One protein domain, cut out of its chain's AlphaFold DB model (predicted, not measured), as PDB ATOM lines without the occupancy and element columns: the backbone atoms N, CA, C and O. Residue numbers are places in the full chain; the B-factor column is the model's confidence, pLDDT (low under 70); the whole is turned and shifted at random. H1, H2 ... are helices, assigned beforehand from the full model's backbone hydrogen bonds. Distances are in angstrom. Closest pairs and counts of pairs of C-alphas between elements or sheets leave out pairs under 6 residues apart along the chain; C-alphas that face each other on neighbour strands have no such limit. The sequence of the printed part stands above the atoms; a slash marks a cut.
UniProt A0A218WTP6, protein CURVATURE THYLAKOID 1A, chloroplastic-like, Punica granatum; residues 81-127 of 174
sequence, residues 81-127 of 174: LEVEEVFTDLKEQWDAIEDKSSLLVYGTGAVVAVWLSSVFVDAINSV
ATOM      1  N   LEU A  81     -11.545 -10.361 -36.244       53.81
ATOM      2  CA  LEU A  81     -10.908  -9.665 -35.123       53.81
ATOM      3  C   LEU A  81      -9.607 -10.360 -34.702       53.81
ATOM      4  O   LEU A  81      -8.621  -9.671 -34.495       53.81
ATOM      5  N   GLU A  82      -9.553 -11.698 -34.704       60.97
ATOM      6  CA  GLU A  82      -8.305 -12.449 -34.491       60.97
ATOM      7  C   GLU A  82      -7.318 -12.266 -35.647       60.97
ATOM      8  O   GLU A  82      -6.128 -12.139 -35.405       60.97
ATOM      9  N   VAL A  83      -7.762 -12.226 -36.911       74.19
ATOM     10  CA  VAL A  83      -6.831 -11.967 -38.023       74.19
ATOM     11  C   VAL A  83      -6.343 -10.524 -37.993       74.19
ATOM     12  O   VAL A  83      -5.170 -10.323 -38.266       74.19
ATOM     13  N   GLU A  84      -7.167  -9.534 -37.633       75.81
ATOM     14  CA  GLU A  84      -6.663  -8.168 -37.434       75.81
ATOM     15  C   GLU A  84      -5.718  -8.065 -36.232       75.81
ATOM     16  O   GLU A  84      -4.651  -7.488 -36.394       75.81
ATOM     17  N   GLU A  85      -6.036  -8.669 -35.083       76.50
ATOM     18  CA  GLU A  85      -5.193  -8.656 -33.876       76.50
ATOM     19  C   GLU A  85      -3.853  -9.380 -34.111       76.50
ATOM     20  O   GLU A  85      -2.779  -8.830 -33.861       76.50
ATOM     21  N   VAL A  86      -3.886 -10.566 -34.729       83.75
ATOM     22  CA  VAL A  86      -2.686 -11.325 -35.117       83.75
ATOM     23  C   VAL A  86      -1.901 -10.574 -36.194       83.75
ATOM     24  O   VAL A  86      -0.675 -10.579 -36.167       83.75
ATOM     25  N   PHE A  87      -2.558  -9.882 -37.130       84.69
ATOM     26  CA  PHE A  87      -1.861  -9.053 -38.116       84.69
ATOM     27  C   PHE A  87      -1.277  -7.783 -37.485       84.69
ATOM     28  O   PHE A  87      -0.212  -7.357 -37.927       84.69
ATOM     29  N   THR A  88      -1.900  -7.198 -36.452       83.00
ATOM     30  CA  THR A  88      -1.337  -6.066 -35.697       83.00
ATOM     31  C   THR A  88      -0.139  -6.485 -34.853       83.00
ATOM     32  O   THR A  88       0.880  -5.803 -34.922       83.00
ATOM     33  N   ASP A  89      -0.188  -7.641 -34.188       83.62
ATOM     34  CA  ASP A  89       0.933  -8.198 -33.421       83.62
ATOM     35  C   ASP A  89       2.096  -8.608 -34.336       83.62
ATOM     36  O   ASP A  89       3.264  -8.322 -34.059       83.62
ATOM     37  N   LEU A  90       1.792  -9.238 -35.480       84.25
ATOM     38  CA  LEU A  90       2.794  -9.560 -36.498       84.25
ATOM     39  C   LEU A  90       3.356  -8.299 -37.143       84.25
ATOM     40  O   LEU A  90       4.535  -8.285 -37.476       84.25
ATOM     41  N   LYS A  91       2.552  -7.251 -37.336       82.88
ATOM     42  CA  LYS A  91       3.006  -5.971 -37.883       82.88
ATOM     43  C   LYS A  91       3.891  -5.225 -36.891       82.88
ATOM     44  O   LYS A  91       4.890  -4.661 -37.318       82.88
ATOM     45  N   GLU A  92       3.564  -5.246 -35.603       82.25
ATOM     46  CA  GLU A  92       4.385  -4.655 -34.547       82.25
ATOM     47  C   GLU A  92       5.723  -5.399 -34.423       82.25
ATOM     48  O   GLU A  92       6.776  -4.767 -34.422       82.25
ATOM     49  N   GLN A  93       5.710  -6.737 -34.477       78.62
ATOM     50  CA  GLN A  93       6.922  -7.565 -34.568       78.62
ATOM     51  C   GLN A  93       7.692  -7.355 -35.883       78.62
ATOM     52  O   GLN A  93       8.919  -7.349 -35.890       78.62
ATOM     53  N   TRP A  94       7.003  -7.145 -37.006       76.94
ATOM     54  CA  TRP A  94       7.617  -6.909 -38.317       76.94
ATOM     55  C   TRP A  94       8.239  -5.514 -38.437       76.94
ATOM     56  O   TRP A  94       9.257  -5.349 -39.106       76.94
ATOM     57  N   ASP A  95       7.641  -4.506 -37.804       72.94
ATOM     58  CA  ASP A  95       8.201  -3.157 -37.712       72.94
ATOM     59  C   ASP A  95       9.303  -3.074 -36.631       72.94
ATOM     60  O   ASP A  95      10.223  -2.274 -36.796       72.94
ATOM     61  N   ALA A  96       9.274  -3.932 -35.598       74.56
ATOM     62  CA  ALA A  96      10.339  -4.075 -34.595       74.56
ATOM     63  C   ALA A  96      11.592  -4.805 -35.119       74.56
ATOM     64  O   ALA A  96      12.690  -4.603 -34.598       74.56
ATOM     65  N   ILE A  97      11.459  -5.633 -36.160       69.69
ATOM     66  CA  ILE A  97      12.594  -6.227 -36.876       69.69
ATOM     67  C   ILE A  97      13.043  -5.221 -37.946       69.69
ATOM     68  O   ILE A  97      12.618  -5.262 -39.100       69.69
ATOM     69  N   GLU A  98      13.901  -4.279 -37.549       63.81
ATOM     70  CA  GLU A  98      14.368  -3.155 -38.379       63.81
ATOM     71  C   GLU A  98      15.002  -3.568 -39.730       63.81
ATOM     72  O   GLU A  98      15.015  -2.778 -40.677       63.81
ATOM     73  N   ASP A  99      15.421  -4.827 -39.895       68.38
ATOM     74  CA  ASP A  99      16.018  -5.351 -41.129       68.38
ATOM     75  C   ASP A  99      14.977  -5.927 -42.110       68.38
ATOM     76  O   ASP A  99      15.006  -7.102 -42.500       68.38
ATOM     77  N   LYS A 100      14.057  -5.077 -42.575       69.25
ATOM     78  CA  LYS A 100      13.009  -5.414 -43.569       69.25
ATOM     79  C   LYS A 100      13.566  -6.049 -44.849       69.25
ATOM     80  O   LYS A 100      12.910  -6.873 -45.481       69.25
ATOM     81  N   SER A 101      14.793  -5.699 -45.224       71.81
ATOM     82  CA  SER A 101      15.537  -6.279 -46.346       71.81
ATOM     83  C   SER A 101      15.946  -7.735 -46.100       71.81
ATOM     84  O   SER A 101      15.834  -8.551 -47.014       71.81
ATOM     85  N   SER A 102      16.353  -8.093 -44.881       74.62
ATOM     86  CA  SER A 102      16.735  -9.468 -44.523       74.62
ATOM     87  C   SER A 102      15.530 -10.404 -44.519       74.62
ATOM     88  O   SER A 102      15.623 -11.525 -45.016       74.62
ATOM     89  N   LEU A 103      14.377  -9.930 -44.043       81.38
ATOM     90  CA  LEU A 103      13.120 -10.681 -44.093       81.38
ATOM     91  C   LEU A 103      12.567 -10.822 -45.512       81.38
ATOM     92  O   LEU A 103      11.965 -11.842 -45.828       81.38
ATOM     93  N   LEU A 104      12.793  -9.844 -46.390       85.44
ATOM     94  CA  LEU A 104      12.398  -9.941 -47.797       85.44
ATOM     95  C   LEU A 104      13.280 -10.956 -48.537       85.44
ATOM     96  O   LEU A 104      12.768 -11.785 -49.288       85.44
ATOM     97  N   VAL A 105      14.589 -10.963 -48.272       91.12
ATOM     98  CA  VAL A 105      15.517 -11.972 -48.811       91.12
ATOM     99  C   VAL A 105      15.211 -13.360 -48.250       91.12
ATOM    100  O   VAL A 105      15.158 -14.322 -49.009       91.12
ATOM    101  N   TYR A 106      14.956 -13.480 -46.948       87.81
ATOM    102  CA  TYR A 106      14.594 -14.757 -46.338       87.81
ATOM    103  C   TYR A 106      13.205 -15.228 -46.780       87.81
ATOM    104  O   TYR A 106      13.037 -16.395 -47.100       87.81
ATOM    105  N   GLY A 107      12.224 -14.332 -46.873       92.69
ATOM    106  CA  GLY A 107      10.864 -14.635 -47.313       92.69
ATOM    107  C   GLY A 107      10.821 -15.065 -48.776       92.69
ATOM    108  O   GLY A 107      10.256 -16.107 -49.099       92.69
ATOM    109  N   THR A 108      11.494 -14.329 -49.666       92.19
ATOM    110  CA  THR A 108      11.646 -14.749 -51.070       92.19
ATOM    111  C   THR A 108      12.472 -16.026 -51.181       92.19
ATOM    112  O   THR A 108      12.090 -16.929 -51.920       92.19
ATOM    113  N   GLY A 109      13.544 -16.158 -50.398       95.00
ATOM    114  CA  GLY A 109      14.355 -17.370 -50.318       95.00
ATOM    115  C   GLY A 109      13.555 -18.589 -49.860       95.00
ATOM    116  O   GLY A 109      13.695 -19.657 -50.447       95.00
ATOM    117  N   ALA A 110      12.663 -18.428 -48.884       94.75
ATOM    118  CA  ALA A 110      11.782 -19.477 -48.390       94.75
ATOM    119  C   ALA A 110      10.767 -19.902 -49.458       94.75
ATOM    120  O   ALA A 110      10.608 -21.094 -49.711       94.75
ATOM    121  N   VAL A 111      10.140 -18.946 -50.154       94.81
ATOM    122  CA  VAL A 111       9.213 -19.242 -51.261       94.81
ATOM    123  C   VAL A 111       9.932 -19.959 -52.405       94.81
ATOM    124  O   VAL A 111       9.442 -20.970 -52.906       94.81
ATOM    125  N   VAL A 112      11.121 -19.489 -52.791       95.56
ATOM    126  CA  VAL A 112      11.936 -20.122 -53.837       95.56
ATOM    127  C   VAL A 112      12.393 -21.515 -53.408       95.56
ATOM    128  O   VAL A 112      12.356 -22.429 -54.224       95.56
ATOM    129  N   ALA A 113      12.770 -21.713 -52.143       95.19
ATOM    130  CA  ALA A 113      13.160 -23.019 -51.621       95.19
ATOM    131  C   ALA A 113      12.000 -24.024 -51.664       95.19
ATOM    132  O   ALA A 113      12.195 -25.158 -52.096       95.19
ATOM    133  N   VAL A 114      10.785 -23.612 -51.285       95.19
ATOM    134  CA  VAL A 114       9.584 -24.463 -51.356       95.19
ATOM    135  C   VAL A 114       9.198 -24.761 -52.809       95.19
ATOM    136  O   VAL A 114       8.865 -25.903 -53.133       95.19
ATOM    137  N   TRP A 115       9.287 -23.773 -53.703       93.12
ATOM    138  CA  TRP A 115       9.029 -23.964 -55.133       93.12
ATOM    139  C   TRP A 115      10.044 -24.917 -55.769       93.12
ATOM    140  O   TRP A 115       9.662 -25.882 -56.429       93.12
ATOM    141  N   LEU A 116      11.335 -24.712 -55.499       91.31
ATOM    142  CA  LEU A 116      12.412 -25.561 -55.996       91.31
ATOM    143  C   LEU A 116      12.314 -26.978 -55.424       91.31
ATOM    144  O   LEU A 116      12.489 -27.945 -56.160       91.31
ATOM    145  N   SER A 117      11.972 -27.115 -54.139       92.38
ATOM    146  CA  SER A 117      11.705 -28.420 -53.531       92.38
ATOM    147  C   SER A 117      10.496 -29.100 -54.167       92.38
ATOM    148  O   SER A 117      10.530 -30.312 -54.348       92.38
ATOM    149  N   SER A 118       9.449 -28.353 -54.528       86.06
ATOM    150  CA  SER A 118       8.282 -28.916 -55.216       86.06
ATOM    151  C   SER A 118       8.666 -29.438 -56.597       86.06
ATOM    152  O   SER A 118       8.351 -30.577 -56.909       86.06
ATOM    153  N   VAL A 119       9.438 -28.673 -57.378       84.50
ATOM    154  CA  VAL A 119       9.971 -29.113 -58.682       84.50
ATOM    155  C   VAL A 119      10.877 -30.342 -58.533       84.50
ATOM    156  O   VAL A 119      10.840 -31.247 -59.361       84.50
ATOM    157  N   PHE A 120      11.679 -30.407 -57.469       83.31
ATOM    158  CA  PHE A 120      12.584 -31.529 -57.219       83.31
ATOM    159  C   PHE A 120      11.847 -32.810 -56.797       83.31
ATOM    160  O   PHE A 120      12.199 -33.901 -57.238       83.31
ATOM    161  N   VAL A 121      10.806 -32.695 -55.968       83.62
ATOM    162  CA  VAL A 121       9.952 -33.828 -55.576       83.62
ATOM    163  C   VAL A 121       9.077 -34.289 -56.747       83.62
ATOM    164  O   VAL A 121       8.910 -35.492 -56.942       83.62
ATOM    165  N   ASP A 122       8.577 -33.354 -57.557       76.38
ATOM    166  CA  ASP A 122       7.812 -33.634 -58.778       76.38
ATOM    167  C   ASP A 122       8.675 -34.340 -59.830       76.38
ATOM    168  O   ASP A 122       8.231 -35.285 -60.483       76.38
ATOM    169  N   ALA A 123       9.956 -33.968 -59.896       75.00
ATOM    170  CA  ALA A 123      10.958 -34.732 -60.608       75.00
ATOM    171  C   ALA A 123      11.052 -36.157 -60.011       75.00
ATOM    172  O   ALA A 123      10.746 -37.130 -60.681       75.00
ATOM    173  N   ILE A 124      11.373 -36.352 -58.735       73.06
ATOM    174  CA  ILE A 124      11.560 -37.718 -58.195       73.06
ATOM    175  C   ILE A 124      10.349 -38.650 -58.431       73.06
ATOM    176  O   ILE A 124      10.544 -39.823 -58.756       73.06
ATOM    177  N   ASN A 125       9.118 -38.138 -58.330       72.81
ATOM    178  CA  ASN A 125       7.905 -38.918 -58.604       72.81
ATOM    179  C   ASN A 125       7.612 -39.141 -60.104       72.81
ATOM    180  O   ASN A 125       6.842 -40.040 -60.439       72.81
ATOM    181  N   SER A 126       8.250 -38.392 -61.007       68.69
ATOM    182  CA  SER A 126       8.075 -38.463 -62.466       68.69
ATOM    183  C   SER A 126       9.290 -39.084 -63.172       68.69
ATOM    184  O   SER A 126       9.897 -38.463 -64.037       68.69
ATOM    185  N   VAL A 127       9.703 -40.309 -62.832       63.53
ATOM    186  CA  VAL A 127      10.847 -40.977 -63.505       63.53
ATOM    187  C   VAL A 127      10.562 -41.115 -65.016       63.53
ATOM    188  O   VAL A 127       9.639 -41.840 -65.389       63.53
TER     189      VAL A 127
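AT A GLANCE: This is residues 81 to 127 of the 174 residues of the protein "protein CURVATURE THYLAKOID 1A, chloroplastic-like" of Punica granatum (UniProt A0A218WTP6). Two helices meet near their ends as an open L, the long arm being H2 and the shorter arm H1, with a tight turn at the corner and nothing packed in the angle between them. The two arms lie nearly in one plane. The printed part has 47 residues with two named helices, H1 then H2 along the chain, and no named strand, and its class is all helix. It is extended, with a radius of gyration of the C-alphas of 16.2 A, and flat, spanning 47 by 27 by 7 A.

IN THESE COORDINATES: Find C-alpha 100 at (13.009, -5.414, -43.569); from there H2, the longest helix, runs through residues 100 to 125 to C-alpha 125 at (7.905, -38.918, -58.604), 37.1 A away. Then go back to C-alpha 81 at (-10.908, -9.665, -35.123), where H1 begins; it takes in residues 81 to 96 and measures 22.0 A from first to last C-alpha.

HOW THE PARTS SIT: Look first at the start of H2, where H1 and H2 are close but not clearly touching, with 1 pair of C-alphas within 8 A. That closest pair is Trp 94 and Lys 100, whose C-alphas are 7.7 A apart. The helices stand at a steep tilt of 65 degrees and run opposite ways. Their centres are 24.3 A apart. In the backbones of H1 and H2, every O i to N i+4 pair is within hydrogen-bond range.

THE WHOLE: The two C-alphas farthest apart are those of Leu 81 and Val 127, at 47.5 A. The printed part has no cut, and the link from H1 to H2, 3 residues, is tight. Residues 81 to 93, 95 to 102 and 104 to 127 stand free. In the B-factor column the mean pLDDT of the printed part is 80.7; look for values under 70 at residues 81 to 82, 97 to 100 and 126 to 127.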